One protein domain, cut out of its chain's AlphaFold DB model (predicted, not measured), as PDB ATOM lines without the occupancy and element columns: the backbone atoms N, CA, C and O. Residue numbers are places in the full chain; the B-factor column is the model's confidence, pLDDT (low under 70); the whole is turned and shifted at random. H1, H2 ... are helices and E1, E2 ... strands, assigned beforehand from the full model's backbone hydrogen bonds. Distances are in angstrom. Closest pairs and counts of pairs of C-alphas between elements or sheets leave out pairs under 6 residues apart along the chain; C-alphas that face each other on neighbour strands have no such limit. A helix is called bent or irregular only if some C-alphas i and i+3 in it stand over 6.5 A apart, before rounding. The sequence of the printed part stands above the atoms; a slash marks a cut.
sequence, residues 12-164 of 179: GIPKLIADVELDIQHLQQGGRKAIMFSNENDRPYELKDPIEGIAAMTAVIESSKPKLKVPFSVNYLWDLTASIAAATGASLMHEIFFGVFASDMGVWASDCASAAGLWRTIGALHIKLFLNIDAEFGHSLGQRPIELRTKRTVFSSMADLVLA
ATOM      1  N   GLY A  12     -18.094  11.859  30.468       95.81
ATOM      2  CA  GLY A  12     -17.862  11.438  31.843       95.81
ATOM      3  C   GLY A  12     -19.138  11.197  32.665       95.81
ATOM      4  O   GLY A  12     -20.253  11.125  32.148       95.81
ATOM      5  N   ILE A  13     -18.974  11.123  33.991       96.25
ATOM      6  CA  ILE A  13     -20.094  11.002  34.943       96.25
ATOM      7  C   ILE A  13     -21.141  12.127  34.798       96.25
ATOM      8  O   ILE A  13     -22.329  11.809  34.839       96.25
ATOM      9  N   PRO A  14     -20.777  13.413  34.588       97.44
ATOM     10  CA  PRO A  14     -21.775  14.471  34.417       97.44
ATOM     11  C   PRO A  14     -22.715  14.236  33.233       97.44
ATOM     12  O   PRO A  14     -23.916  14.473  33.358       97.44
ATOM     13  N   LYS A  15     -22.195  13.731  32.105       96.94
ATOM     14  CA  LYS A  15     -23.033  13.381  30.955       96.94
ATOM     15  C   LYS A  15     -23.958  12.207  31.278       96.94
ATOM     16  O   LYS A  15     -25.140  12.295  30.970       96.94
ATOM     17  N   LEU A  16     -23.458  11.161  31.946       96.12
ATOM     18  CA  LEU A  16     -24.295  10.029  32.369       96.12
ATOM     19  C   LEU A  16     -25.464  10.479  33.252       96.12
ATOM     20  O   LEU A  16     -26.590  10.041  33.038       96.12
ATOM     21  N   ILE A  17     -25.215  11.377  34.211       97.62
ATOM     22  CA  ILE A  17     -26.272  11.957  35.051       97.62
ATOM     23  C   ILE A  17     -27.283  12.707  34.178       97.62
ATOM     24  O   ILE A  17     -28.478  12.461  34.291       97.62
ATOM     25  N   ALA A  18     -26.826  13.581  33.277       97.88
ATOM     26  CA  ALA A  18     -27.720  14.353  32.416       97.88
ATOM     27  C   ALA A  18     -28.598  13.464  31.513       97.88
ATOM     28  O   ALA A  18     -29.797  13.714  31.390       97.88
ATOM     29  N   ASP A  19     -28.019  12.416  30.920       96.44
ATOM     30  CA  ASP A  19     -28.741  11.455  30.082       96.44
ATOM     31  C   ASP A  19     -29.800  10.695  30.907       96.44
ATOM     32  O   ASP A  19     -30.967  10.620  30.523       96.44
ATOM     33  N   VAL A  20     -29.424  10.198  32.090       97.19
ATOM     34  CA  VAL A  20     -30.331   9.471  32.993       97.19
ATOM     35  C   VAL A  20     -31.471  10.355  33.498       97.19
ATOM     36  O   VAL A  20     -32.617   9.915  33.596       97.19
ATOM     37  N   GLU A  21     -31.198  11.616  33.811       97.81
ATOM     38  CA  GLU A  21     -32.225  12.561  34.246       97.81
ATOM     39  C   GLU A  21     -33.228  12.885  33.136       97.81
ATOM     40  O   GLU A  21     -34.424  13.039  33.411       97.81
ATOM     41  N   LEU A  22     -32.761  12.942  31.886       98.06
ATOM     42  CA  LEU A  22     -33.619  13.081  30.715       98.06
ATOM     43  C   LEU A  22     -34.526  11.852  30.547       98.06
ATOM     44  O   LEU A  22     -35.735  12.000  30.350       98.06
ATOM     45  N   ASP A  23     -33.982  10.646  30.712       97.44
ATOM     46  CA  ASP A  23     -34.763   9.404  30.666       97.44
ATOM     47  C   ASP A  23     -35.797   9.331  31.795       97.44
ATOM     48  O   ASP A  23     -36.962   9.003  31.550       97.44
ATOM     49  N   ILE A  24     -35.431   9.724  33.020       98.19
ATOM     50  CA  ILE A  24     -36.369   9.844  34.146       98.19
ATOM     51  C   ILE A  24     -37.524  10.778  33.782       98.19
ATOM     52  O   ILE A  24     -38.689  10.459  34.040       98.19
ATOM     53  N   GLN A  25     -37.240  11.931  33.175       98.00
ATOM     54  CA  GLN A  25     -38.283  12.857  32.747       98.00
ATOM     55  C   GLN A  25     -39.230  12.198  31.735       98.00
ATOM     56  O   GLN A  25     -40.449  12.245  31.933       98.00
ATOM     57  N   HIS A  26     -38.696  11.560  30.694       98.19
ATOM     58  CA  HIS A  26     -39.498  10.907  29.659       98.19
ATOM     59  C   HIS A  26     -40.347   9.757  30.210       98.19
ATOM     60  O   HIS A  26     -41.544   9.680  29.925       98.19
ATOM     61  N   LEU A  27     -39.774   8.890  31.049       97.75
ATOM     62  CA  LEU A  27     -40.488   7.763  31.655       97.75
ATOM     63  C   LEU A  27     -41.628   8.241  32.562       97.75
ATOM     64  O   LEU A  27     -42.734   7.694  32.515       97.75
ATOM     65  N   GLN A  28     -41.398   9.291  33.352       97.00
ATOM     66  CA  GLN A  28     -42.433   9.858  34.221       97.00
ATOM     67  C   GLN A  28     -43.546  10.543  33.420       97.00
ATOM     68  O   GLN A  28     -44.720  10.368  33.747       97.00
ATOM     69  N   GLN A  29     -43.212  11.277  32.354       97.38
ATOM     70  CA  GLN A  29     -44.203  11.867  31.441       97.38
ATOM     71  C   GLN A  29     -45.015  10.792  30.709       97.38
ATOM     72  O   GLN A  29     -46.218  10.951  30.519       97.38
ATOM     73  N   GLY A  30     -44.384   9.662  30.382       97.44
ATOM     74  CA  GLY A  30     -45.035   8.472  29.836       97.44
ATOM     75  C   GLY A  30     -45.890   7.689  30.841       97.44
ATOM     76  O   GLY A  30     -46.413   6.630  30.496       97.44
ATOM     77  N   GLY A  31     -46.027   8.159  32.086       96.31
ATOM     78  CA  GLY A  31     -46.902   7.561  33.096       96.31
ATOM     79  C   GLY A  31     -46.402   6.239  33.683       96.31
ATOM     80  O   GLY A  31     -47.199   5.503  34.280       96.31
ATOM     81  N   ARG A  32     -45.107   5.917  33.534       95.69
ATOM     82  CA  ARG A  32     -44.502   4.720  34.142       95.69
ATOM     83  C   ARG A  32     -44.609   4.788  35.667       95.69
ATOM     84  O   ARG A  32     -44.488   5.854  36.263       95.69
ATOM     85  N   LYS A  33     -44.885   3.642  36.298       94.62
ATOM     86  CA  LYS A  33     -45.167   3.538  37.746       94.62
ATOM     87  C   LYS A  33     -43.947   3.190  38.594       94.62
ATOM     88  O   LYS A  33     -44.008   3.317  39.810       94.62
ATOM     89  N   ALA A  34     -42.873   2.767  37.945       94.31
ATOM     90  CA  ALA A  34     -41.571   2.526  38.533       94.31
ATOM     91  C   ALA A  34     -40.506   2.735  37.450       94.31
ATOM     92  O   ALA A  34     -40.817   2.673  36.256       94.31
ATOM     93  N   ILE A  35     -39.271   2.984  37.874       95.88
ATOM     94  CA  ILE A  35     -38.103   3.120  36.996       95.88
ATOM     95  C   ILE A  35     -37.051   2.104  37.434       95.88
ATOM     96  O   ILE A  35     -36.813   1.942  38.624       95.88
ATOM     97  N   MET A  36     -36.421   1.422  36.484       94.25
ATOM     98  CA  MET A  36     -35.288   0.543  36.764       94.25
ATOM     99  C   MET A  36     -34.021   1.189  36.230       94.25
ATOM    100  O   MET A  36     -33.962   1.533  35.052       94.25
ATOM    101  N   PHE A  37     -33.013   1.328  37.084       95.00
ATOM    102  CA  PHE A  37     -31.670   1.691  36.653       95.00
ATOM    103  C   PHE A  37     -30.924   0.415  36.284       95.00
ATOM    104  O   PHE A  37     -30.839  -0.499  37.106       95.00
ATOM    105  N   SER A  38     -30.388   0.360  35.065       91.44
ATOM    106  CA  SER A  38     -29.624  -0.791  34.593       91.44
ATOM    107  C   SER A  38     -28.414  -0.398  33.757       91.44
ATOM    108  O   SER A  38     -28.419   0.639  33.096       91.44
ATOM    109  N   ASN A  39     -27.381  -1.239  33.794       89.50
ATOM    110  CA  ASN A  39     -26.168  -1.131  32.990       89.50
ATOM    111  C   ASN A  39     -26.260  -1.918  31.666       89.50
ATOM    112  O   ASN A  39     -25.257  -2.361  31.121       89.50
ATOM    113  N   GLU A  40     -27.466  -2.064  31.116       83.00
ATOM    114  CA  GLU A  40     -27.776  -2.872  29.929       83.00
ATOM    115  C   GLU A  40     -26.892  -2.585  28.697       83.00
ATOM    116  O   GLU A  40     -26.715  -3.455  27.852       83.00
ATOM    117  N   ASN A  41     -26.304  -1.392  28.564       85.56
ATOM    118  CA  ASN A  41     -25.434  -1.053  27.429       85.56
ATOM    119  C   ASN A  41     -23.929  -1.239  27.711       85.56
ATOM    120  O   ASN A  41     -23.098  -0.817  26.909       85.56
ATOM    121  N   ASP A  42     -23.558  -1.898  28.809       87.06
ATOM    122  CA  ASP A  42     -22.167  -2.161  29.210       87.06
ATOM    123  C   ASP A  42     -21.519  -3.318  28.427       87.06
ATOM    124  O   ASP A  42     -20.626  -4.000  28.911       87.06
ATOM    125  N   ARG A  43     -21.966  -3.545  27.189       84.56
ATOM    126  CA  ARG A  43     -21.553  -4.670  26.347       84.56
ATOM    127  C   ARG A  43     -20.100  -4.510  25.852       84.56
ATOM    128  O   ARG A  43     -19.712  -3.399  25.477       84.56
ATOM    129  N   PRO A  44     -19.332  -5.610  25.723       84.50
ATOM    130  CA  PRO A  44     -19.650  -6.962  26.186       84.50
ATOM    131  C   PRO A  44     -19.673  -7.026  27.715       84.50
ATOM    132  O   PRO A  44     -18.860  -6.385  28.372       84.50
ATOM    133  N   TYR A  45     -20.603  -7.805  28.262       84.75
ATOM    134  CA  TYR A  45     -20.722  -7.970  29.707       84.75
ATOM    135  C   TYR A  45     -19.547  -8.778  30.271       84.75
ATOM    136  O   TYR A  45     -18.929  -9.580  29.571       84.75
ATOM    137  N   GLU A  46     -19.264  -8.591  31.555       84.12
ATOM    138  CA  GLU A  46     -18.244  -9.337  32.291       84.12
ATOM    139  C   GLU A  46     -18.906 -10.046  33.466       84.12
ATOM    140  O   GLU A  46     -19.698  -9.418  34.150       84.12
ATOM    141  N   LEU A  47     -18.557 -11.305  33.764       84.38
ATOM    142  CA  LEU A  47     -19.120 -12.058  34.908       84.38
ATOM    143  C   LEU A  47     -18.705 -11.516  36.286       84.38
ATOM    144  O   LEU A  47     -19.168 -12.004  37.316       84.38
ATOM    145  N   LYS A  48     -17.774 -10.563  36.317       83.31
ATOM    146  CA  LYS A  48     -17.308  -9.916  37.533       83.31
ATOM    147  C   LYS A  48     -17.393  -8.420  37.331       83.31
ATOM    148  O   LYS A  48     -16.666  -7.877  36.510       83.31
ATOM    149  N   ASP A  49     -18.221  -7.775  38.136       76.62
ATOM    150  CA  ASP A  49     -18.427  -6.347  37.986       76.62
ATOM    151  C   ASP A  49     -17.169  -5.529  38.296       76.62
ATOM    152  O   ASP A  49     -16.538  -5.723  39.348       76.62
ATOM    153  N   PRO A  50     -16.839  -4.551  37.436       84.56
ATOM    154  CA  PRO A  50     -15.806  -3.580  37.733       84.56
ATOM    155  C   PRO A  50     -16.235  -2.665  38.888       84.56
ATOM    156  O   PRO A  50     -17.353  -2.135  38.920       84.56
ATOM    157  N   ILE A  51     -15.319  -2.421  39.830       88.62
ATOM    158  CA  ILE A  51     -15.565  -1.553  40.996       88.62
ATOM    159  C   ILE A  51     -15.879  -0.120  40.541       88.62
ATOM    160  O   ILE A  51     -16.711   0.562  41.143       88.62
ATOM    161  N   GLU A  52     -15.255   0.333  39.457       91.25
ATOM    162  CA  GLU A  52     -15.506   1.628  38.835       91.25
ATOM    163  C   GLU A  52     -16.942   1.767  38.310       91.25
ATOM    164  O   GLU A  52     -17.531   2.844  38.436       91.25
ATOM    165  N   GLY A  53     -17.536   0.690  37.792       91.50
ATOM    166  CA  GLY A  53     -18.912   0.692  37.308       91.50
ATOM    167  C   GLY A  53     -19.921   0.757  38.456       91.50
ATOM    168  O   GLY A  53     -20.853   1.563  38.409       91.50
ATOM    169  N   ILE A  54     -19.663   0.033  39.549       90.94
ATOM    170  CA  ILE A  54     -20.454   0.098  40.792       90.94
ATOM    171  C   ILE A  54     -20.423   1.510  41.387       90.94
ATOM    172  O   ILE A  54     -21.468   2.071  41.738       90.94
ATOM    173  N   ALA A  55     -19.230   2.100  41.493       94.06
ATOM    174  CA  ALA A  55     -19.052   3.449  42.016       94.06
ATOM    175  C   ALA A  55     -19.791   4.481  41.151       94.06
ATOM    176  O   ALA A  55     -20.515   5.329  41.677       94.06
ATOM    177  N   ALA A  56     -19.665   4.373  39.826       95.25
ATOM    178  CA  ALA A  56     -20.347   5.252  38.888       95.25
ATOM    179  C   ALA A  56     -21.871   5.108  38.956       95.25
ATOM    180  O   ALA A  56     -22.568   6.118  39.018       95.25
ATOM    181  N   MET A  57     -22.395   3.880  38.997       95.19
ATOM    182  CA  MET A  57     -23.836   3.617  39.049       95.19
ATOM    183  C   MET A  57     -24.445   4.190  40.323       95.19
ATOM    184  O   MET A  57     -25.456   4.888  40.276       95.19
ATOM    185  N   THR A  58     -23.777   3.971  41.454       95.94
ATOM    186  CA  THR A  58     -24.185   4.524  42.749       95.94
ATOM    187  C   THR A  58     -24.232   6.053  42.704       95.94
ATOM    188  O   THR A  58     -25.229   6.647  43.110       95.94
ATOM    189  N   ALA A  59     -23.195   6.697  42.156       96.94
ATOM    190  CA  ALA A  59     -23.127   8.155  42.043       96.94
ATOM    191  C   ALA A  59     -24.205   8.731  41.111       96.94
ATOM    192  O   ALA A  59     -24.816   9.754  41.430       96.94
ATOM    193  N   VAL A  60     -24.456   8.076  39.974       97.56
ATOM    194  CA  VAL A  60     -25.487   8.481  39.009       97.56
ATOM    195  C   VAL A  60     -26.877   8.385  39.633       97.56
ATOM    196  O   VAL A  60     -27.649   9.344  39.540       97.56
ATOM    197  N   ILE A  61     -27.188   7.274  40.308       97.62
ATOM    198  CA  ILE A  61     -28.486   7.084  40.964       97.62
ATOM    199  C   ILE A  61     -28.676   8.114  42.076       97.62
ATOM    200  O   ILE A  61     -29.687   8.810  42.065       97.62
ATOM    201  N   GLU A  62     -27.720   8.272  42.998       97.88
ATOM    202  CA  GLU A  62     -27.852   9.236  44.103       97.88
ATOM    203  C   GLU A  62     -28.013  10.678  43.604       97.88
ATOM    204  O   GLU A  62     -28.836  11.425  44.135       97.88
ATOM    205  N   SER A  63     -27.309  11.053  42.532       98.06
ATOM    206  CA  SER A  63     -27.443  12.386  41.926       98.06
ATOM    207  C   SER A  63     -28.816  12.601  41.283       98.06
ATOM    208  O   SER A  63     -29.384  13.689  41.377       98.06
ATOM    209  N   SER A  64     -29.369  11.561  40.658       97.69
ATOM    210  CA  SER A  64     -30.634  11.631  39.913       97.69
ATOM    211  C   SER A  64     -31.864  11.416  40.801       97.69
ATOM    212  O   SER A  64     -32.973  11.832  40.461       97.69
ATOM    213  N   LYS A  65     -31.688  10.786  41.966       96.44
ATOM    214  CA  LYS A  65     -32.749  10.398  42.904       96.44
ATOM    215  C   LYS A  65     -33.695  11.536  43.310       96.44
ATOM    216  O   LYS A  65     -34.897  11.281  43.329       96.44
ATOM    217  N   PRO A  66     -33.252  12.790  43.549       97.19
ATOM    218  CA  PRO A  66     -34.164  13.900  43.850       97.19
ATOM    219  C   PRO A  66     -35.183  14.217  42.742       97.19
ATOM    220  O   PRO A  66     -36.175  14.898  43.001       97.19
ATOM    221  N   LYS A  67     -34.956  13.751  41.504       97.06
ATOM    222  CA  LYS A  67     -35.858  13.951  40.355       97.06
ATOM    223  C   LYS A  67     -36.897  12.834  40.200       97.06
ATOM    224  O   LYS A  67     -37.828  12.980  39.399       97.06
ATOM    225  N   LEU A  68     -36.764  11.747  40.962       96.81
ATOM    226  CA  LEU A  68     -37.705  10.631  40.959       96.81
ATOM    227  C   LEU A  68     -38.973  10.976  41.750       96.81
ATOM    228  O   LEU A  68     -38.929  11.466  42.875       96.81
ATOM    229  N   LYS A  69     -40.123  10.666  41.155       97.25
ATOM    230  CA  LYS A  69     -41.477  10.785  41.727       97.25
ATOM    231  C   LYS A  69     -42.150   9.427  41.920       97.25
ATOM    232  O   LYS A  69     -43.250   9.350  42.461       97.25
ATOM    233  N   VAL A  70     -41.516   8.371  41.424       96.12
ATOM    234  CA  VAL A  70     -41.973   6.982  41.468       96.12
ATOM    235  C   VAL A  70     -40.878   6.122  42.100       96.12
ATOM    236  O   VAL A  70     -39.709   6.514  42.046       96.12
ATOM    237  N   PRO A  71     -41.218   4.972  42.713       95.44
ATOM    238  CA  PRO A  71     -40.213   4.054  43.237       95.44
ATOM    239  C   PRO A  71     -39.279   3.572  42.127       95.44
ATOM    240  O   PRO A  71     -39.644   3.553  40.946       95.44
ATOM    241  N   PHE A  72     -38.084   3.145  42.522       96.19
ATOM    242  CA  PHE A  72     -37.104   2.624  41.585       96.19
ATOM    243  C   PHE A  72     -36.494   1.299  42.031       96.19
ATOM    244  O   PHE A  72     -36.489   0.956  43.221       96.19
ATOM    245  N   SER A  73     -35.994   0.568  41.041       94.25
ATOM    246  CA  SER A  73     -35.222  -0.655  41.199       94.25
ATOM    247  C   SER A  73     -33.827  -0.500  40.603       94.25
ATOM    248  O   SER A  73     -33.574   0.398  39.794       94.25
ATOM    249  N   VAL A  74     -32.926  -1.394  41.000       93.81
ATOM    250  CA  VAL A  74     -31.588  -1.510  40.413       93.81
ATOM    251  C   VAL A  74     -31.429  -2.908  39.826       93.81
ATOM    252  O   VAL A  74     -31.826  -3.891  40.452       93.81
ATOM    253  N   ASN A  75     -30.868  -2.960  38.623       90.81
ATOM    254  CA  ASN A  75     -30.393  -4.160  37.951       90.81
ATOM    255  C   ASN A  75     -28.982  -3.868  37.434       90.81
ATOM    256  O   ASN A  75     -28.822  -3.264  36.373       90.81
ATOM    257  N   TYR A  76     -27.977  -4.203  38.229       87.00
ATOM    258  CA  TYR A  76     -26.583  -4.045  37.850       87.00
ATOM    259  C   TYR A  76     -25.963  -5.430  37.850       87.00
ATOM    260  O   TYR A  76     -25.683  -5.948  38.931       87.00
ATOM    261  N   LEU A  77     -25.840  -5.994  36.649       75.31
ATOM    262  CA  LEU A  77     -25.650  -7.423  36.414       75.31
ATOM    263  C   LEU A  77     -24.864  -8.128  37.530       75.31
ATOM    264  O   LEU A  77     -23.783  -7.695  37.894       75.31
ATOM    265  N   TRP A  78     -25.408  -9.230  38.041       73.81
ATOM    266  CA  TRP A  78     -24.836 -10.130  39.062       73.81
ATOM    267  C   TRP A  78     -24.971  -9.697  40.535       73.81
ATOM    268  O   TRP A  78     -25.794  -8.876  40.948       73.81
ATOM    269  N   ASP A  79     -24.179 -10.359  41.381       63.84
ATOM    270  CA  ASP A  79     -24.313 -10.427  42.837       63.84
ATOM    271  C   ASP A  79     -24.216  -9.063  43.546       63.84
ATOM    272  O   ASP A  79     -24.711  -8.902  44.668       63.84
ATOM    273  N   LEU A  80     -23.606  -8.058  42.907       68.81
ATOM    274  CA  LEU A  80     -23.328  -6.758  43.518       68.81
ATOM    275  C   LEU A  80     -24.454  -5.730  43.345       68.81
ATOM    276  O   LEU A  80     -24.397  -4.678  43.996       68.81
ATOM    277  N   THR A  81     -25.525  -6.057  42.604       77.25
ATOM    278  CA  THR A  81     -26.752  -5.238  42.508       77.25
ATOM    279  C   THR A  81     -27.236  -4.771  43.881       77.25
ATOM    280  O   THR A  81     -27.614  -3.612  44.064       77.25
ATOM    281  N   ALA A  82     -27.197  -5.652  44.882       79.19
ATOM    282  CA  ALA A  82     -27.718  -5.351  46.208       79.19
ATOM    283  C   ALA A  82     -26.946  -4.257  46.946       79.19
ATOM    284  O   ALA A  82     -27.542  -3.510  47.720       79.19
ATOM    285  N   SER A  83     -25.639  -4.141  46.701       85.75
ATOM    286  CA  SER A  83     -24.819  -3.081  47.289       85.75
ATOM    287  C   SER A  83     -25.268  -1.714  46.784       85.75
ATOM    288  O   SER A  83     -25.457  -0.794  47.578       85.75
ATOM    289  N   ILE A  84     -25.513  -1.599  45.475       92.62
ATOM    290  CA  ILE A  84     -26.012  -0.366  44.855       92.62
ATOM    291  C   ILE A  84     -27.440  -0.095  45.331       92.62
ATOM    292  O   ILE A  84     -27.746   1.018  45.755       92.62
ATOM    293  N   ALA A  85     -28.311  -1.107  45.316       92.19
ATOM    294  CA  ALA A  85     -29.696  -0.986  45.764       92.19
ATOM    295  C   ALA A  85     -29.785  -0.485  47.217       92.19
ATOM    296  O   ALA A  85     -30.515   0.464  47.498       92.19
ATOM    297  N   ALA A  86     -28.994  -1.062  48.126       92.25
ATOM    298  CA  ALA A  86     -28.952  -0.663  49.528       92.25
ATOM    299  C   ALA A  86     -28.379   0.744  49.722       92.25
ATOM    300  O   ALA A  86     -28.970   1.546  50.442       92.25
ATOM    301  N   ALA A  87     -27.264   1.063  49.057       93.94
ATOM    302  CA  ALA A  87     -26.629   2.375  49.155       93.94
ATOM    303  C   ALA A  87     -27.522   3.499  48.611       93.94
ATOM    304  O   ALA A  87     -27.518   4.604  49.145       93.94
ATOM    305  N   THR A  88     -28.304   3.203  47.572       95.56
ATOM    306  CA  THR A  88     -29.159   4.186  46.897       95.56
ATOM    307  C   THR A  88     -30.587   4.225  47.442       95.56
ATOM    308  O   THR A  88     -31.342   5.152  47.152       95.56
ATOM    309  N   GLY A  89     -30.992   3.261  48.272       94.25
ATOM    310  CA  GLY A  89     -32.351   3.168  48.810       94.25
ATOM    311  C   GLY A  89     -33.391   2.702  47.787       94.25
ATOM    312  O   GLY A  89     -34.536   3.158  47.821       94.25
ATOM    313  N   ALA A  90     -33.001   1.821  46.866       94.75
ATOM    314  CA  ALA A  90     -33.924   1.184  45.936       94.75
ATOM    315  C   ALA A  90     -34.944   0.318  46.690       94.75
ATOM    316  O   ALA A  90     -34.626  -0.335  47.684       94.75
ATOM    317  N   SER A  91     -36.186   0.280  46.208       91.06
ATOM    318  CA  SER A  91     -37.237  -0.543  46.833       91.06
ATOM    319  C   SER A  91     -37.158  -2.012  46.413       91.06
ATOM    320  O   SER A  91     -37.681  -2.898  47.091       91.06
ATOM    321  N   LEU A  92     -36.544  -2.257  45.259       90.50
ATOM    322  CA  LEU A  92     -36.525  -3.530  44.560       90.50
ATOM    323  C   LEU A  92     -35.146  -3.732  43.935       90.50
ATOM    324  O   LEU A  92     -34.509  -2.767  43.503       90.50
ATOM    325  N   MET A  93     -34.738  -4.983  43.801       89.25
ATOM    326  CA  MET A  93     -33.630  -5.365  42.940       89.25
ATOM    327  C   MET A  93     -34.029  -6.478  41.991       89.25
ATOM    328  O   MET A  93     -34.861  -7.320  42.331       89.25
ATOM    329  N   HIS A  94     -33.442  -6.441  40.803       86.94
ATOM    330  CA  HIS A  94     -33.734  -7.363  39.721       86.94
ATOM    331  C   HIS A  94     -32.439  -8.008  39.240       86.94
ATOM    332  O   HIS A  94     -31.539  -7.269  38.867       86.94
ATOM    333  N   GLU A  95     -32.358  -9.346  39.279       85.56
ATOM    334  CA  GLU A  95     -31.194 -10.094  38.779       85.56
ATOM    335  C   GLU A  95     -31.449 -11.614  38.645       85.56
ATOM    336  O   GLU A  95     -32.499 -12.128  39.036       85.56
ATOM    337  N   ILE A  96     -30.466 -12.368  38.146       80.56
ATOM    338  CA  ILE A  96     -30.386 -13.834  38.170       80.56
ATOM    339  C   ILE A  96     -29.348 -14.291  39.210       80.56
ATOM    340  O   ILE A  96     -28.143 -14.297  38.967       80.56
ATOM    341  N   PHE A  97     -29.816 -14.767  40.369       73.88
ATOM    342  CA  PHE A  97     -28.932 -15.240  41.453       73.88
ATOM    343  C   PHE A  97     -28.790 -16.766  41.547       73.88
ATOM    344  O   PHE A  97     -28.192 -17.268  42.497       73.88
ATOM    345  N   PHE A  98     -29.340 -17.547  40.615       77.62
ATOM    346  CA  PHE A  98     -29.278 -19.011  40.694       77.62
ATOM    347  C   PHE A  98     -29.143 -19.677  39.332       77.62
ATOM    348  O   PHE A  98     -29.665 -19.214  38.325       77.62
ATOM    349  N   GLY A  99     -28.536 -20.861  39.355       83.31
ATOM    350  CA  GLY A  99     -28.335 -21.681  38.171       83.31
ATOM    351  C   GLY A  99     -26.898 -21.631  37.678       83.31
ATOM    352  O   GLY A  99     -26.030 -20.988  38.264       83.31
ATOM    353  N   VAL A 100     -26.663 -22.394  36.617       88.88
ATOM    354  CA  VAL A 100     -25.399 -22.399  35.890       88.88
ATOM    355  C   VAL A 100     -25.746 -22.328  34.413       88.88
ATOM    356  O   VAL A 100     -26.589 -23.102  33.949       88.88
ATOM    357  N   PHE A 101     -25.122 -21.408  33.693       88.75
ATOM    358  CA  PHE A 101     -25.428 -21.112  32.302       88.75
ATOM    359  C   PHE A 101     -24.150 -21.126  31.460       88.75
ATOM    360  O   PHE A 101     -23.091 -20.674  31.898       88.75
ATOM    361  N   ALA A 102     -24.254 -21.641  30.237       91.38
ATOM    362  CA  ALA A 102     -23.280 -21.382  29.186       91.38
ATOM    363  C   ALA A 102     -23.676 -20.069  28.507       91.38
ATOM    364  O   ALA A 102     -24.726 -20.010  27.871       91.38
ATOM    365  N   SER A 103     -22.871 -19.027  28.688       88.69
ATOM    366  CA  SER A 103     -23.161 -17.666  28.228       88.69
ATOM    367  C   SER A 103     -22.111 -17.158  27.247       88.69
ATOM    368  O   SER A 103     -21.033 -17.746  27.125       88.69
ATOM    369  N   ASP A 104     -22.385 -16.011  26.629       86.75
ATOM    370  CA  ASP A 104     -21.418 -15.293  25.785       86.75
ATOM    371  C   ASP A 104     -20.139 -14.882  26.547       86.75
ATOM    372  O   ASP A 104     -19.104 -14.618  25.940       86.75
ATOM    373  N   MET A 105     -20.186 -14.877  27.883       87.56
ATOM    374  CA  MET A 105     -19.068 -14.549  28.778       87.56
ATOM    375  C   MET A 105     -18.341 -15.793  29.318       87.56
ATOM    376  O   MET A 105     -17.429 -15.679  30.136       87.56
ATOM    377  N   GLY A 106     -18.754 -16.995  28.903       90.12
ATOM    378  CA  GLY A 106     -18.275 -18.270  29.435       90.12
ATOM    379  C   GLY A 106     -19.250 -18.916  30.423       90.12
ATOM    380  O   GLY A 106     -20.470 -18.763  30.314       90.12
ATOM    381  N   VAL A 107     -18.719 -19.698  31.370       91.19
ATOM    382  CA  VAL A 107     -19.539 -20.387  32.379       91.19
ATOM    383  C   VAL A 107     -19.959 -19.396  33.452       91.19
ATOM    384  O   VAL A 107     -19.150 -18.975  34.276       91.19
ATOM    385  N   TRP A 108     -21.244 -19.081  33.469       87.69
ATOM    386  CA  TRP A 108     -21.857 -18.287  34.515       87.69
ATOM    387  C   TRP A 108     -22.410 -19.212  35.598       87.69
ATOM    388  O   TRP A 108     -23.328 -19.988  35.340       87.69
ATOM    389  N   ALA A 109     -21.844 -19.150  36.802       88.94
ATOM    390  CA  ALA A 109     -22.288 -19.928  37.955       88.94
ATOM    391  C   ALA A 109     -22.593 -18.990  39.131       88.94
ATOM    392  O   ALA A 109     -21.670 -18.523  39.793       88.94
ATOM    393  N   SER A 110     -23.873 -18.705  39.374       84.25
ATOM    394  CA  SER A 110     -24.290 -17.771  40.430       84.25
ATOM    395  C   SER A 110     -24.093 -18.358  41.833       84.25
ATOM    396  O   SER A 110     -24.398 -19.534  42.068       84.25
ATOM    397  N   ASP A 111     -23.675 -17.524  42.790       84.75
ATOM    398  CA  ASP A 111     -23.560 -17.880  44.209       84.75
ATOM    399  C   ASP A 111     -24.613 -17.152  45.061       84.75
ATOM    400  O   ASP A 111     -24.356 -16.169  45.762       84.75
ATOM    401  N   CYS A 112     -25.830 -17.702  45.038       82.25
ATOM    402  CA  CYS A 112     -26.961 -17.183  45.806       82.25
ATOM    403  C   CYS A 112     -26.673 -17.076  47.316       82.25
ATOM    404  O   CYS A 112     -27.247 -16.220  47.990       82.25
ATOM    405  N   ALA A 113     -25.836 -17.963  47.869       85.88
ATOM    406  CA  ALA A 113     -25.563 -17.997  49.303       85.88
ATOM    407  C   ALA A 113     -24.659 -16.831  49.712       85.88
ATOM    408  O   ALA A 113     -24.953 -16.149  50.700       85.88
ATOM    409  N   SER A 114     -23.609 -16.563  48.935       86.44
ATOM    410  CA  SER A 114     -22.744 -15.400  49.141       86.44
ATOM    411  C   SER A 114     -23.506 -14.091  48.943       86.44
ATOM    412  O   SER A 114     -23.388 -13.199  49.786       86.44
ATOM    413  N   ALA A 115     -24.359 -13.999  47.916       84.50
ATOM    414  CA  ALA A 115     -25.227 -12.841  47.704       84.50
ATOM    415  C   ALA A 115     -26.157 -12.604  48.910       84.50
ATOM    416  O   ALA A 115     -26.136 -11.531  49.513       84.50
ATOM    417  N   ALA A 116     -26.887 -13.628  49.364       84.94
ATOM    418  CA  ALA A 116     -27.752 -13.521  50.542       84.94
ATOM    419  C   ALA A 116     -26.977 -13.149  51.824       84.94
ATOM    420  O   ALA A 116     -27.459 -12.357  52.646       84.94
ATOM    421  N   GLY A 117     -25.763 -13.682  51.996       88.69
ATOM    422  CA  GLY A 117     -24.860 -13.328  53.092       88.69
ATOM    423  C   GLY A 117     -24.443 -11.854  53.060       88.69
ATOM    424  O   GLY A 117     -24.475 -11.178  54.096       88.69
ATOM    425  N   LEU A 118     -24.124 -11.327  51.875       87.44
ATOM    426  CA  LEU A 118     -23.838  -9.909  51.664       87.44
ATOM    427  C   LEU A 118     -25.055  -9.053  52.020       87.44
ATOM    428  O   LEU A 118     -24.920  -8.113  52.801       87.44
ATOM    429  N   TRP A 119     -26.249  -9.407  51.537       87.44
ATOM    430  CA  TRP A 119     -27.479  -8.643  51.790       87.44
ATOM    431  C   TRP A 119     -27.782  -8.529  53.278       87.44
ATOM    432  O   TRP A 119     -28.125  -7.454  53.767       87.44
ATOM    433  N   ARG A 120     -27.608  -9.625  54.022       90.31
ATOM    434  CA  ARG A 120     -27.729  -9.615  55.481       90.31
ATOM    435  C   ARG A 120     -26.705  -8.679  56.122       90.31
ATOM    436  O   ARG A 120     -27.069  -7.927  57.020       90.31
ATOM    437  N   THR A 121     -25.457  -8.726  55.664       92.00
ATOM    438  CA  THR A 121     -24.349  -7.926  56.213       92.00
ATOM    439  C   THR A 121     -24.575  -6.426  56.024       92.00
ATOM    440  O   THR A 121     -24.330  -5.656  56.949       92.00
ATOM    441  N   ILE A 122     -25.096  -6.010  54.869       90.44
ATOM    442  CA  ILE A 122     -25.349  -4.594  54.549       90.44
ATOM    443  C   ILE A 122     -26.758  -4.116  54.947       90.44
ATOM    444  O   ILE A 122     -27.130  -2.985  54.649       90.44
ATOM    445  N   GLY A 123     -27.569  -4.962  55.595       90.38
ATOM    446  CA  GLY A 123     -28.929  -4.607  56.021       90.38
ATOM    447  C   GLY A 123     -29.969  -4.522  54.891       90.38
ATOM    448  O   GLY A 123     -31.032  -3.932  55.077       90.38
ATOM    449  N   ALA A 124     -29.709  -5.136  53.735       90.38
ATOM    450  CA  ALA A 124     -30.539  -5.063  52.528       90.38
ATOM    451  C   ALA A 124     -31.705  -6.068  52.469       90.38
ATOM    452  O   ALA A 124     -32.406  -6.123  51.466       90.38
ATOM    453  N   LEU A 125     -31.970  -6.845  53.528       89.56
ATOM    454  CA  LEU A 125     -33.037  -7.869  53.532       89.56
ATOM    455  C   LEU A 125     -34.465  -7.308  53.370       89.56
ATOM    456  O   LEU A 125     -35.414  -8.069  53.211       89.56
ATOM    457  N   HIS A 126     -34.630  -5.988  53.461       89.56
ATOM    458  CA  HIS A 126     -35.904  -5.305  53.247       89.56
ATOM    459  C   HIS A 126     -36.186  -5.001  51.762       89.56
ATOM    460  O   HIS A 126     -37.327  -4.686  51.422       89.56
ATOM    461  N   ILE A 127     -35.173  -5.089  50.891       91.31
ATOM    462  CA  ILE A 127     -35.285  -4.846  49.449       91.31
ATOM    463  C   ILE A 127     -35.914  -6.071  48.786       91.31
ATOM    464  O   ILE A 127     -35.517  -7.203  49.054       91.31
ATOM    465  N   LYS A 128     -36.898  -5.842  47.916       91.69
ATOM    466  CA  LYS A 128     -37.639  -6.918  47.249       91.69
ATOM    467  C   LYS A 128     -36.843  -7.575  46.123       91.69
ATOM    468  O   LYS A 128     -36.268  -6.877  45.292       91.69
ATOM    469  N   LEU A 129     -36.851  -8.909  46.090       89.06
ATOM    470  CA  LEU A 129     -36.071  -9.756  45.182       89.06
ATOM    471  C   LEU A 129     -36.878 -10.178  43.959       89.06
ATOM    472  O   LEU A 129     -37.744 -11.050  44.052       89.06
ATOM    473  N   PHE A 130     -36.597  -9.567  42.814       90.44
ATOM    474  CA  PHE A 130     -37.241  -9.898  41.547       90.44
ATOM    475  C   PHE A 130     -36.261 -10.728  40.728       90.44
ATOM    476  O   PHE A 130     -35.287 -10.188  40.214       90.44
ATOM    477  N   LEU A 131     -36.463 -12.043  40.658       87.25
ATOM    478  CA  LEU A 131     -35.461 -12.936  40.080       87.25
ATOM    479  C   LEU A 131     -35.889 -13.496  38.733       87.25
ATOM    480  O   LEU A 131     -36.950 -14.112  38.628       87.25
ATOM    481  N   ASN A 132     -35.030 -13.340  37.731       85.62
ATOM    482  CA  ASN A 132     -35.202 -13.981  36.432       85.62
ATOM    483  C   ASN A 132     -34.926 -15.490  36.549       85.62
ATOM    484  O   ASN A 132     -33.958 -15.916  37.183       85.62
ATOM    485  N   ILE A 133     -35.789 -16.313  35.947       81.88
ATOM    486  CA  ILE A 133     -35.601 -17.775  35.916       81.88
ATOM    487  C   ILE A 133     -34.622 -18.229  34.865       81.88
ATOM    488  O   ILE A 133     -33.973 -19.251  35.084       81.88
ATOM    489  N   ASP A 134     -34.516 -17.491  33.767       78.75
ATOM    490  CA  ASP A 134     -33.654 -17.794  32.640       78.75
ATOM    491  C   ASP A 134     -32.749 -16.614  32.308       78.75
ATOM    492  O   ASP A 134     -33.115 -15.451  32.471       78.75
ATOM    493  N   ALA A 135     -31.544 -16.958  31.861       75.62
ATOM    494  CA  ALA A 135     -30.532 -16.017  31.431       75.62
ATOM    495  C   ALA A 135     -30.793 -15.569  29.997       75.62
ATOM    496  O   ALA A 135     -30.717 -16.373  29.075       75.62
ATOM    497  N   GLU A 136     -31.011 -14.269  29.805       73.38
ATOM    498  CA  GLU A 136     -31.158 -13.661  28.471       73.38
ATOM    499  C   GLU A 136     -29.897 -13.819  27.605       73.38
ATOM    500  O   GLU A 136     -29.966 -13.756  26.382       73.38
ATOM    501  N   PHE A 137     -28.745 -14.052  28.241       74.81
ATOM    502  CA  PHE A 137     -27.432 -14.161  27.596       74.81
ATOM    503  C   PHE A 137     -26.823 -15.560  27.708       74.81
ATOM    504  O   PHE A 137     -25.618 -15.730  27.519       74.81
ATOM    505  N   GLY A 138     -27.609 -16.568  28.099       79.94
ATOM    506  CA  GLY A 138     -27.053 -17.887  28.361       79.94
ATOM    507  C   GLY A 138     -28.043 -19.035  28.294       79.94
ATOM    508  O   GLY A 138     -29.215 -18.932  28.634       79.94
ATOM    509  N   HIS A 139     -27.527 -20.191  27.901       84.75
ATOM    510  CA  HIS A 139     -28.260 -21.443  27.930       84.75
ATOM    511  C   HIS A 139     -28.100 -22.112  29.295       84.75
ATOM    512  O   HIS A 139     -26.976 -22.337  29.749       84.75
ATOM    513  N   SER A 140     -29.209 -22.465  29.950       86.50
ATOM    514  CA  SER A 140     -29.143 -23.185  31.225       86.50
ATOM    515  C   SER A 140     -28.458 -24.539  31.044       86.50
ATOM    516  O   SER A 140     -28.865 -25.349  30.219       86.50
ATOM    517  N   LEU A 141     -27.443 -24.820  31.858       89.44
ATOM    518  CA  LEU A 141     -26.818 -26.143  31.931       89.44
ATOM    519  C   LEU A 141     -27.633 -27.119  32.798       89.44
ATOM    520  O   LEU A 141     -27.323 -28.308  32.876       89.44
ATOM    521  N   GLY A 142     -28.689 -26.634  33.459       84.06
ATOM    522  CA  GLY A 142     -29.641 -27.462  34.186       84.06
ATOM    523  C   GLY A 142     -30.769 -27.961  33.282       84.06
ATOM    524  O   GLY A 142     -31.428 -27.178  32.618       84.06
ATOM    525  N   GLN A 143     -31.074 -29.256  33.343       84.44
ATOM    526  CA  GLN A 143     -32.156 -29.877  32.556       84.44
ATOM    527  C   GLN A 143     -33.511 -29.911  33.283       84.44
ATOM    528  O   GLN A 143     -34.417 -30.651  32.905       84.44
ATOM    529  N   ARG A 144     -33.644 -29.179  34.396       84.94
ATOM    530  CA  ARG A 144     -34.884 -29.208  35.179       84.94
ATOM    531  C   ARG A 144     -35.985 -28.457  34.429       84.94
ATOM    532  O   ARG A 144     -35.700 -27.369  33.930       84.94
ATOM    533  N   PRO A 145     -37.229 -28.965  34.446       85.12
ATOM    534  CA  PRO A 145     -38.372 -28.236  33.917       85.12
ATOM    535  C   PRO A 145     -38.514 -26.853  34.566       85.12
ATOM    536  O   PRO A 145     -38.175 -26.666  35.744       85.12
ATOM    537  N   ILE A 146     -38.995 -25.884  33.791       81.12
ATOM    538  CA  ILE A 146     -39.109 -24.476  34.184       81.12
ATOM    539  C   ILE A 146     -40.019 -24.282  35.403       81.12
ATOM    540  O   ILE A 146     -39.731 -23.462  36.273       81.12
ATOM    541  N   GLU A 147     -41.040 -25.118  35.560       85.00
ATOM    542  CA  GLU A 147     -41.960 -25.130  36.698       85.00
ATOM    543  C   GLU A 147     -41.225 -25.516  37.983       85.00
ATOM    544  O   GLU A 147     -41.430 -24.925  39.047       85.00
ATOM    545  N   LEU A 148     -40.328 -26.504  37.898       86.69
ATOM    546  CA  LEU A 148     -39.511 -26.917  39.034       86.69
ATOM    547  C   LEU A 148     -38.448 -25.866  39.363       86.69
ATOM    548  O   LEU A 148     -38.161 -25.644  40.539       86.69
ATOM    549  N   ARG A 149     -37.873 -25.212  38.348       84.00
ATOM    550  CA  ARG A 149     -36.935 -24.096  38.540       84.00
ATOM    551  C   ARG A 149     -37.628 -22.936  39.251       84.00
ATOM    552  O   ARG A 149     -37.186 -22.581  40.335       84.00
ATOM    553  N   THR A 150     -38.774 -22.490  38.743       84.69
ATOM    554  CA  THR A 150     -39.627 -21.441  39.331       84.69
ATOM    555  C   THR A 150     -39.961 -21.731  40.797       84.69
ATOM    556  O   THR A 150     -39.724 -20.895  41.669       84.69
ATOM    557  N   LYS A 151     -40.445 -22.942  41.117       86.19
ATOM    558  CA  LYS A 151     -40.758 -23.329  42.508       86.19
ATOM    559  C   LYS A 151     -39.544 -23.222  43.431       86.19
ATOM    560  O   LYS A 151     -39.673 -22.802  44.579       86.19
ATOM    561  N   ARG A 152     -38.361 -23.599  42.943       83.50
ATOM    562  CA  ARG A 152     -37.113 -23.528  43.715       83.50
ATOM    563  C   ARG A 152     -36.570 -22.110  43.827       83.50
ATOM    564  O   ARG A 152     -36.000 -21.794  44.860       83.50
ATOM    565  N   THR A 153     -36.772 -21.262  42.828       83.62
ATOM    566  CA  THR A 153     -36.439 -19.835  42.897       83.62
ATOM    567  C   THR A 153     -37.142 -19.167  44.073       83.62
ATOM    568  O   THR A 153     -36.507 -18.486  44.872       83.62
ATOM    569  N   VAL A 154     -38.435 -19.446  44.242       85.94
ATOM    570  CA  VAL A 154     -39.210 -18.934  45.378       85.94
ATOM    571  C   VAL A 154     -38.773 -19.597  46.687       85.94
ATOM    572  O   VAL A 154     -38.475 -18.916  47.661       85.94
ATOM    573  N   PHE A 155     -38.704 -20.934  46.724       86.69
ATOM    574  CA  PHE A 155     -38.486 -21.663  47.979       86.69
ATOM    575  C   PHE A 155     -37.038 -21.626  48.490       86.69
ATOM    576  O   PHE A 155     -36.809 -21.478  49.685       86.69
ATOM    577  N   SER A 156     -36.055 -21.813  47.609       84.38
ATOM    578  CA  SER A 156     -34.635 -21.933  47.969       84.38
ATOM    579  C   SER A 156     -33.876 -20.616  47.843       84.38
ATOM    580  O   SER A 156     -33.018 -20.346  48.677       84.38
ATOM    581  N   SER A 157     -34.180 -19.814  46.821       82.31
ATOM    582  CA  SER A 157     -33.505 -18.530  46.566       82.31
ATOM    583  C   SER A 157     -34.283 -17.323  47.098       82.31
ATOM    584  O   SER A 157     -33.849 -16.192  46.916       82.31
ATOM    585  N   MET A 158     -35.408 -17.566  47.784       85.69
ATOM    586  CA  MET A 158     -36.207 -16.564  48.498       85.69
ATOM    587  C   MET A 158     -36.715 -15.405  47.624       85.69
ATOM    588  O   MET A 158     -36.913 -14.305  48.129       85.69
ATOM    589  N   ALA A 159     -36.944 -15.636  46.329       87.50
ATOM    590  CA  ALA A 159     -37.482 -14.605  45.443       87.50
ATOM    591  C   ALA A 159     -38.857 -14.102  45.925       87.50
ATOM    592  O   ALA A 159     -39.753 -14.907  46.187       87.50
ATOM    593  N   ASP A 160     -39.043 -12.780  45.978       89.88
ATOM    594  CA  ASP A 160     -40.351 -12.157  46.213       89.88
ATOM    595  C   ASP A 160     -41.210 -12.175  44.941       89.88
ATOM    596  O   ASP A 160     -42.437 -12.256  45.013       89.88
ATOM    597  N   LEU A 161     -40.569 -12.090  43.773       89.12
ATOM    598  CA  LEU A 161     -41.213 -12.169  42.470       89.12
ATOM    599  C   LEU A 161     -40.315 -12.912  41.485       89.12
ATOM    600  O   LEU A 161     -39.095 -12.767  41.497       89.12
ATOM    601  N   VAL A 162     -40.943 -13.705  40.621       87.31
ATOM    602  CA  VAL A 162     -40.261 -14.451  39.570       87.31
ATOM    603  C   VAL A 162     -40.523 -13.789  38.224       87.31
ATOM    604  O   VAL A 162     -41.672 -13.509  37.881       87.31
ATOM    605  N   LEU A 163     -39.453 -13.536  37.479       85.56
ATOM    606  CA  LEU A 163     -39.474 -12.940  36.154       85.56
ATOM    607  C   LEU A 163     -39.113 -13.992  35.106       85.56
ATOM    608  O   LEU A 163     -38.294 -14.884  35.341       85.56
ATOM    609  N   ALA A 164     -39.762 -13.887  33.954       80.69
ATOM    610  CA  ALA A 164     -39.497 -14.714  32.793       80.69
ATOM    611  C   ALA A 164     -39.191 -13.797  31.614       80.69
ATOM    612  O   ALA A 164     -40.000 -12.934  31.259       80.69
TER     613      ALA A 164
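AT A GLANCE: This is residues 12 to 164 of the 179 residues of an uncharacterized protein of Arboricoccus pini (UniProt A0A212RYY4). A wall of five parallel strands, curled like part of a barrel, has H3 packed over E2 and E3 and H5 over E8 at one edge; H2 packs on H3, and H1 packs on H2 near the E1 edge. A small three-stranded antiparallel sheet, E5 E4 E7, lies beyond the ends of E3 and E6. The printed part has 153 residues, with five named helices and eight named strands in the order H1 E1 H2 E2 H3 E3 E4 E5 H4 E6 E7 H5 E8: a mixed class, the large sheet ordered E1 E2 E3 E6 E8. It is compact, with a radius of gyration of the C-alphas of 15.7 A, and spans 44 by 33 by 29 A.

HOW THE PARTS SIT: Start at the large, strongly twisted sheet: E1 (residues 35 to 38), E2 (72 to 75), E3 (92 to 95), E6 (128 to 132) and E8 (161 to 163). Look for N 37 and O 73 at 2.9 A between E1 and E2, N 94 and O 74 at 3.0 A between E2 and E3, N 130 and O 93 at 2.9 A between E3 and E6, and N 163 and O 131 at 2.8 A between E6 and E8. H2 (51 to 67), H3 (81 to 88) and H5 (146 to 155) make two layers with it, helices on one face of a sheet. E1, H2, E2 and E2, H3, E3 are strand-helix-strand units, parallel neighbours joined through a helix, with right-handed crossovers. H3 runs along the strands at a height over the sheet of 8.8 A; its closest C-alphas to E2 are those of Ala 85 and Val 74, 5.7 A. H5 is over E8, with C-alphas 150 and 162 closest at 7.0 A. H2 touches H3 at a steep tilt of 43 degrees, closest at C-alphas 58 and 84, 5.6 A. H1 (12 to 29) touches H2 at C-alphas 17 and 60, 5.3 A, and only grazes the sheet. H4 (112 to 121) is close to but not clearly touching H3, with C-alphas 119 and 82 at 6.5 A. E4 (100 to 103) and E5 (106 to 109) form a hairpin, with N 101 and O 108 at 2.8 A; E7 (138 to 140) is antiparallel to E4, with N 139 and O 102 at 2.8 A. Every O i to N i+4 pair is within hydrogen-bond range in H1, H3, H4 and H5, and 11 of 13 in H2.

IN THESE COORDINATES: Find C-alpha 12 at (-17.862, 11.438, 31.843); from there H1 runs 26.3 A. H2 spans 25.5 A and is irregular, with C-alphas 63 and 66 7.2 A apart. E6 spans 13.1 A, and E8 ends at C-alpha 163, (-39.474, -12.940, 36.154).

THE WHOLE: The C-alphas of Pro 14 and Pro 145 are the two farthest apart, 45.8 A. The printed part has no cut. The link from E1 to H2, residues 39 to 50, is long. Mean pLDDT of the printed part is 89.0; residues 79 to 80 are under 70.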